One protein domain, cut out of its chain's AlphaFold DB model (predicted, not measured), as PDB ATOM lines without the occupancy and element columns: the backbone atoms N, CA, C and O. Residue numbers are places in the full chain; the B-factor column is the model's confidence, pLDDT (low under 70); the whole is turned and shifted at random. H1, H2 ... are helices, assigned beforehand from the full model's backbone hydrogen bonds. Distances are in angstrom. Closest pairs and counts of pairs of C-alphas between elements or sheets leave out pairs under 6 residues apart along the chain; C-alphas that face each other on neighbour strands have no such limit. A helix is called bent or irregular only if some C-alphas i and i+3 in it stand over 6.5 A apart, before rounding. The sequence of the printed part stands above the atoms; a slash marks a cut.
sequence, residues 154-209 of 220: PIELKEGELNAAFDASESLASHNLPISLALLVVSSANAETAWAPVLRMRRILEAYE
ATOM      1  N   PRO A 154     190.038 345.131 239.066       89.31
ATOM      2  CA  PRO A 154     191.033 344.074 238.889       89.31
ATOM      3  C   PRO A 154     191.999 344.385 237.740       89.31
ATOM      4  O   PRO A 154     191.606 344.993 236.742       89.31
ATOM      5  N   ILE A 155     193.266 343.976 237.872       90.00
ATOM      6  CA  ILE A 155     194.315 344.268 236.879       90.00
ATOM      7  C   ILE A 155     193.956 343.725 235.493       90.00
ATOM      8  O   ILE A 155     194.196 344.392 234.492       90.00
ATOM      9  N   GLU A 156     193.270 342.589 235.439       93.50
ATOM     10  CA  GLU A 156     192.840 341.901 234.223       93.50
ATOM     11  C   GLU A 156     191.835 342.726 233.407       93.50
ATOM     12  O   GLU A 156     191.774 342.605 232.186       93.50
ATOM     13  N   LEU A 157     191.052 343.591 234.065       93.12
ATOM     14  CA  LEU A 157     190.081 344.456 233.387       93.12
ATOM     15  C   LEU A 157     190.714 345.738 232.835       93.12
ATOM     16  O   LEU A 157     190.144 346.360 231.941       93.12
ATOM     17  N   LYS A 158     191.888 346.127 233.341       94.12
ATOM     18  CA  LYS A 158     192.609 347.350 232.945       94.12
ATOM     19  C   LYS A 158     193.894 347.093 232.166       94.12
ATOM     20  O   LYS A 158     194.442 348.029 231.594       94.12
ATOM     21  N   GLU A 159     194.349 345.846 232.080       95.81
ATOM     22  CA  GLU A 159     195.563 345.447 231.361       95.81
ATOM     23  C   GLU A 159     195.581 345.981 229.921       95.81
ATOM     24  O   GLU A 159     196.580 346.535 229.474       95.81
ATOM     25  N   GLY A 160     194.455 345.898 229.205       97.12
ATOM     26  CA  GLY A 160     194.362 346.398 227.831       97.12
ATOM     27  C   GLY A 160     194.560 347.913 227.696       97.12
ATOM     28  O   GLY A 160     195.097 348.366 226.683       97.12
ATOM     29  N   GLU A 161     194.141 348.693 228.696       97.25
ATOM     30  CA  GLU A 161     194.321 350.150 228.725       97.25
ATOM     31  C   GLU A 161     195.724 350.532 229.209       97.25
ATOM     32  O   GLU A 161     196.353 351.406 228.615       97.25
ATOM     33  N   LEU A 162     196.252 349.822 230.212       97.06
ATOM     34  CA  LEU A 162     197.631 349.973 230.682       97.06
ATOM     35  C   LEU A 162     198.630 349.687 229.556       97.06
ATOM     36  O   LEU A 162     199.501 350.511 229.286       97.06
ATOM     37  N   ASN A 163     198.461 348.575 228.837       97.75
ATOM     38  CA  ASN A 163     199.310 348.228 227.698       97.75
ATOM     39  C   ASN A 163     199.236 349.298 226.605       97.75
ATOM     40  O   ASN A 163     200.267 349.702 226.085       97.75
ATOM     41  N   ALA A 164     198.050 349.846 226.318       97.50
ATOM     42  CA  ALA A 164     197.926 350.941 225.355       97.50
ATOM     43  C   ALA A 164     198.688 352.211 225.789       97.50
ATOM     44  O   ALA A 164     199.210 352.927 224.933       97.50
ATOM     45  N   ALA A 165     198.768 352.490 227.094       97.31
ATOM     46  CA  ALA A 165     199.554 353.600 227.628       97.31
ATOM     47  C   ALA A 165     201.067 353.368 227.462       97.31
ATOM     48  O   ALA A 165     201.778 354.269 227.008       97.31
ATOM     49  N   PHE A 166     201.554 352.161 227.768       96.94
ATOM     50  CA  PHE A 166     202.961 351.794 227.572       96.94
ATOM     51  C   PHE A 166     203.345 351.752 226.089       96.94
ATOM     52  O   PHE A 166     204.319 352.405 225.718       96.94
ATOM     53  N   ASP A 167     202.532 351.127 225.231       97.31
ATOM     54  CA  ASP A 167     202.726 351.096 223.774       97.31
ATOM     55  C   ASP A 167     202.848 352.517 223.195       97.31
ATOM     56  O   ASP A 167     203.694 352.789 222.341       97.31
ATOM     57  N   ALA A 168     202.009 353.450 223.666       97.12
ATOM     58  CA  ALA A 168     202.061 354.854 223.264       97.12
ATOM     59  C   ALA A 168     203.333 355.567 223.735       97.12
ATOM     60  O   ALA A 168     203.852 356.424 223.023       97.12
ATOM     61  N   SER A 169     203.836 355.240 224.925       96.62
ATOM     62  CA  SER A 169     205.084 355.805 225.444       96.62
ATOM     63  C   SER A 169     206.287 355.300 224.648       96.62
ATOM     64  O   SER A 169     207.125 356.081 224.193       96.62
ATOM     65  N   GLU A 170     206.344 353.989 224.414       96.12
ATOM     66  CA  GLU A 170     207.435 353.334 223.698       96.12
ATOM     67  C   GLU A 170     207.493 353.744 222.223       96.12
ATOM     68  O   GLU A 170     208.583 353.995 221.701       96.12
ATOM     69  N   SER A 171     206.343 353.908 221.554       95.81
ATOM     70  CA  SER A 171     206.308 354.345 220.149       95.81
ATOM     71  C   SER A 171     206.898 355.747 219.943       95.81
ATOM     72  O   SER A 171     207.416 356.065 218.866       95.81
ATOM     73  N   LEU A 172     206.861 356.580 220.985       95.00
ATOM     74  CA  LEU A 172     207.399 357.938 220.993       95.00
ATOM     75  C   LEU A 172     208.853 358.017 221.472       95.00
ATOM     76  O   LEU A 172     209.535 358.996 221.154       95.00
ATOM     77  N   ALA A 173     209.348 357.000 222.184       92.88
ATOM     78  CA  ALA A 173     210.692 356.995 222.761       92.88
ATOM     79  C   ALA A 173     211.785 357.173 221.694       92.88
ATOM     80  O   ALA A 173     212.704 357.972 221.869       92.88
ATOM     81  N   SER A 174     211.644 356.512 220.541       90.12
ATOM     82  CA  SER A 174     212.572 356.640 219.402       90.12
ATOM     83  C   SER A 174     212.584 358.034 218.762       90.12
ATOM     84  O   SER A 174     213.543 358.391 218.080       90.12
ATOM     85  N   HIS A 175     211.547 358.836 219.005       92.25
ATOM     86  CA  HIS A 175     211.393 360.190 218.476       92.25
ATOM     87  C   HIS A 175     211.732 361.274 219.508       92.25
ATOM     88  O   HIS A 175     211.641 362.459 219.187       92.25
ATOM     89  N   ASN A 176     212.106 360.894 220.738       93.69
ATOM     90  CA  ASN A 176     212.331 361.814 221.858       93.69
ATOM     91  C   ASN A 176     211.143 362.777 222.086       93.69
ATOM     92  O   ASN A 176     211.321 363.957 222.397       93.69
ATOM     93  N   LEU A 177     209.919 362.283 221.873       93.69
ATOM     94  CA  LEU A 177     208.691 363.059 222.019       93.69
ATOM     95  C   LEU A 177     208.003 362.723 223.349       93.69
ATOM     96  O   LEU A 177     207.697 361.558 223.595       93.69
ATOM     97  N   PRO A 178     207.691 363.716 224.202       94.06
ATOM     98  CA  PRO A 178     206.911 363.472 225.410       94.06
ATOM     99  C   PRO A 178     205.490 363.007 225.074       94.06
ATOM    100  O   PRO A 178     204.799 363.659 224.284       94.06
ATOM    101  N   ILE A 179     205.013 361.947 225.735       95.69
ATOM    102  CA  ILE A 179     203.653 361.424 225.526       95.69
ATOM    103  C   ILE A 179     202.575 362.485 225.761       95.69
ATOM    104  O   ILE A 179     201.656 362.620 224.960       95.69
ATOM    105  N   SER A 180     202.728 363.318 226.791       94.75
ATOM    106  CA  SER A 180     201.816 364.438 227.055       94.75
ATOM    107  C   SER A 180     201.694 365.422 225.890       94.75
ATOM    108  O   SER A 180     200.595 365.890 225.613       94.75
ATOM    109  N   LEU A 181     202.784 365.730 225.180       94.31
ATOM    110  CA  LEU A 181     202.734 366.599 224.001       94.31
ATOM    111  C   LEU A 181     202.076 365.878 222.822       94.31
ATOM    112  O   LEU A 181     201.218 366.448 222.149       94.31
ATOM    113  N   ALA A 182     202.451 364.619 222.596       95.12
ATOM    114  CA  ALA A 182     201.920 363.799 221.516       95.12
ATOM    115  C   ALA A 182     200.394 363.617 221.623       95.12
ATOM    116  O   ALA A 182     199.679 363.783 220.634       95.12
ATOM    117  N   LEU A 183     199.888 363.375 222.836       95.19
ATOM    118  CA  LEU A 183     198.459 363.264 223.131       95.19
ATOM    119  C   LEU A 183     197.683 364.549 222.804       95.19
ATOM    120  O   LEU A 183     196.529 364.467 222.400       95.19
ATOM    121  N   LEU A 184     198.294 365.731 222.933       93.19
ATOM    122  CA  LEU A 184     197.627 367.002 222.627       93.19
ATOM    123  C   LEU A 184     197.479 367.241 221.125       93.19
ATOM    124  O   LEU A 184     196.462 367.784 220.687       93.19
ATOM    125  N   VAL A 185     198.479 366.839 220.341       93.25
ATOM    126  CA  VAL A 185     198.547 367.149 218.905       93.25
ATOM    127  C   VAL A 185     197.930 366.068 218.022       93.25
ATOM    128  O   VAL A 185     197.496 366.374 216.912       93.25
ATOM    129  N   VAL A 186     197.863 364.817 218.489       93.44
ATOM    130  CA  VAL A 186     197.318 363.718 217.685       93.44
ATOM    131  C   VAL A 186     195.806 363.868 217.528       93.44
ATOM    132  O   VAL A 186     195.062 363.811 218.499       93.44
ATOM    133  N   SER A 187     195.337 364.068 216.300       88.31
ATOM    134  CA  SER A 187     193.905 364.159 215.970       88.31
ATOM    135  C   SER A 187     193.442 363.002 215.082       88.31
ATOM    136  O   SER A 187     192.299 362.559 215.161       88.31
ATOM    137  N   SER A 188     194.351 362.472 214.265       84.50
ATOM    138  CA  SER A 188     194.178 361.272 213.454       84.50
ATOM    139  C   SER A 188     195.535 360.593 213.245       84.50
ATOM    140  O   SER A 188     196.585 361.221 213.370       84.50
ATOM    141  N   ALA A 189     195.519 359.292 212.967       79.88
ATOM    142  CA  ALA A 189     196.715 358.504 212.699       79.88
ATOM    143  C   ALA A 189     196.352 357.341 211.775       79.88
ATOM    144  O   ALA A 189     195.282 356.744 211.917       79.88
ATOM    145  N   ASN A 190     197.247 357.012 210.844       80.88
ATOM    146  CA  ASN A 190     197.165 355.751 210.113       80.88
ATOM    147  C   ASN A 190     197.611 354.614 211.052       80.88
ATOM    148  O   ASN A 190     198.560 354.797 211.818       80.88
ATOM    149  N   ALA A 191     196.937 353.462 210.988       79.31
ATOM    150  CA  ALA A 191     197.173 352.300 211.843       79.31
ATOM    151  C   ALA A 191     198.629 351.797 211.802       79.31
ATOM    152  O   ALA A 191     199.108 351.247 212.785       79.31
ATOM    153  N   GLU A 192     199.342 352.036 210.699       83.44
ATOM    154  CA  GLU A 192     200.734 351.607 210.500       83.44
ATOM    155  C   GLU A 192     201.787 352.610 211.012       83.44
ATOM    156  O   GLU A 192     202.982 352.426 210.801       83.44
ATOM    157  N   THR A 193     201.378 353.702 211.665       91.31
ATOM    158  CA  THR A 193     202.306 354.746 212.135       91.31
ATOM    159  C   THR A 193     202.575 354.650 213.633       91.31
ATOM    160  O   THR A 193     201.722 354.209 214.400       91.31
ATOM    161  N   ALA A 194     203.720 355.184 214.081       88.50
ATOM    162  CA  ALA A 194     204.050 355.329 215.507       88.50
ATOM    163  C   ALA A 194     203.021 356.167 216.304       88.50
ATOM    164  O   ALA A 194     203.007 356.136 217.532       88.50
ATOM    165  N   TRP A 195     202.132 356.886 215.610       94.75
ATOM    166  CA  TRP A 195     201.045 357.676 216.187       94.75
ATOM    167  C   TRP A 195     199.775 356.869 216.479       94.75
ATOM    168  O   TRP A 195     198.917 357.354 217.217       94.75
ATOM    169  N   ALA A 196     199.628 355.654 215.936       95.81
ATOM    170  CA  ALA A 196     198.440 354.834 216.171       95.81
ATOM    171  C   ALA A 196     198.261 354.448 217.656       95.81
ATOM    172  O   ALA A 196     197.155 354.649 218.173       95.81
ATOM    173  N   PRO A 197     199.308 354.002 218.385       97.19
ATOM    174  CA  PRO A 197     199.214 353.781 219.831       97.19
ATOM    175  C   PRO A 197     198.852 355.055 220.607       97.19
ATOM    176  O   PRO A 197     197.984 355.027 221.475       97.19
ATOM    177  N   VAL A 198     199.427 356.204 220.232       97.06
ATOM    178  CA  VAL A 198     199.145 357.501 220.874       97.06
ATOM    179  C   VAL A 198     197.682 357.908 220.692       97.06
ATOM    180  O   VAL A 198     197.034 358.331 221.647       97.06
ATOM    181  N   LEU A 199     197.128 357.743 219.486       96.94
ATOM    182  CA  LEU A 199     195.713 358.015 219.226       96.94
ATOM    183  C   LEU A 199     194.801 357.073 220.021       96.94
ATOM    184  O   LEU A 199     193.757 357.504 220.513       96.94
ATOM    185  N   ARG A 200     195.179 355.797 220.161       97.25
ATOM    186  CA  ARG A 200     194.447 354.834 220.992       97.25
ATOM    187  C   ARG A 200     194.441 355.272 222.457       97.25
ATOM    188  O   ARG A 200     193.368 355.332 223.047       97.25
ATOM    189  N   MET A 201     195.600 355.636 223.005       97.12
ATOM    190  CA  MET A 201     195.714 356.127 224.380       97.12
ATOM    191  C   MET A 201     194.910 357.417 224.593       97.12
ATOM    192  O   MET A 201     194.165 357.527 225.563       97.12
ATOM    193  N   ARG A 202     194.967 358.368 223.651       96.50
ATOM    194  CA  ARG A 202     194.151 359.592 223.702       96.50
ATOM    195  C   ARG A 202     192.660 359.277 223.818       96.50
ATOM    196  O   ARG A 202     191.996 359.835 224.683       96.50
ATOM    197  N   ARG A 203     192.151 358.354 222.995       96.38
ATOM    198  CA  ARG A 203     190.738 357.942 223.023       96.38
ATOM    199  C   ARG A 203     190.337 357.292 224.344       96.38
ATOM    200  O   ARG A 203     189.213 357.505 224.783       96.38
ATOM    201  N   ILE A 204     191.232 356.521 224.965       96.25
ATOM    202  CA  ILE A 204     191.003 355.956 226.302       96.25
ATOM    203  C   ILE A 204     190.819 357.094 227.309       96.25
ATOM    204  O   ILE A 204     189.807 357.139 227.996       96.25
ATOM    205  N   LEU A 205     191.735 358.067 227.347       95.38
ATOM    206  CA  LEU A 205     191.634 359.203 228.270       95.38
ATOM    207  C   LEU A 205     190.372 360.048 228.036       95.38
ATOM    208  O   LEU A 205     189.712 360.437 228.998       95.38
ATOM    209  N   GLU A 206     190.017 360.305 226.776       94.12
ATOM    210  CA  GLU A 206     188.791 361.023 226.393       94.12
ATOM    211  C   GLU A 206     187.519 360.258 226.799       94.12
ATOM    212  O   GLU A 206     186.518 360.880 227.143       94.12
ATOM    213  N   ALA A 207     187.545 358.920 226.834       94.81
ATOM    214  CA  ALA A 207     186.407 358.119 227.293       94.81
ATOM    215  C   ALA A 207     186.103 358.305 228.793       94.81
ATOM    216  O   ALA A 207     184.965 358.095 229.212       94.81
ATOM    217  N   TYR A 208     187.091 358.737 229.581       93.06
ATOM    218  CA  TYR A 208     186.933 359.083 230.997       93.06
ATOM    219  C   TYR A 208     186.669 360.581 231.233       93.06
ATOM    220  O   TYR A 208     186.513 361.003 232.381       93.06
ATOM    221  N   GLU A 209     186.631 361.410 230.186       92.75
ATOM    222  CA  GLU A 209     186.360 362.840 230.335       92.75
ATOM    223  C   GLU A 209     184.882 363.083 230.688       92.75
ATOM    224  O   GLU A 209     183.957 362.599 230.031       92.75
TER     225      GLU A 209
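Overview. This is residues 154 to 209 of the 220 residues of the protein "Hypothetical protein" of Symbiodinium pilosum (UniProt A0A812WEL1). One long helix, H1, makes the longest axis; H3 starts near the last turns of H1 and runs back along it, the two opening as a V, while the short helix H2 packs on the middle of H3, crosswise to it. Residues 154 to 160, of which 155 to 160 belong to H1, stick out from this body. The printed part has 56 residues with three named helices, H1, H2 and H3 in that order, and no named strand; the class is all helix. The whole is compact, with a radius of gyration of the C-alphas of 11.1 A, and spans 33 by 22 by 20 A.

Along the chain. H1 is residues 155 to 173, 25.1 A from first to last C-alpha, beginning at C-alpha 155 (194.315, 344.268, 236.879). It has a kink of 30 degrees near residue 162 and is irregular, with C-alphas 157 and 160 7.3 A apart. H2 is residues 179 to 185, 10.1 A long. H3 is residues 195 to 207, 18.4 A long, ending at C-alpha 207 (186.407, 358.119, 227.293).

Arrangement. H1 and H3 touch, closest at the C-alphas of Ala 168 and Pro 197, 4.6 A apart. They run opposite ways at a steep tilt of 43 degrees. H2 touches H3 at residues 198 to 202 of H3 alone, about perpendicular at 85 degrees; the closest C-alphas, of Leu 183 and Arg 202, are 5.7 A apart. H1 and H2 only just touch, with 3 pairs of C-alphas within 8 A, through residues 168 to 172 of H1 alone; the closest C-alphas, of Ser 169 and Ile 179, are 5.8 A apart. Their lines are about perpendicular, at 78 degrees. In H3 every O i to N i+4 pair is within hydrogen-bond range; in H1 it is 12 of 15 and in H2 2 of 3.

Size, cuts and confidence. The C-alphas farthest apart, of Pro 154 and His 175, are 33.0 A apart. The printed part has no cut. The link from H1 to H2 is tight, with 5 residues, and that from H2 to H3 is short, with 9. The mean pLDDT of the printed part is 93.5, and no printed residue is under 70.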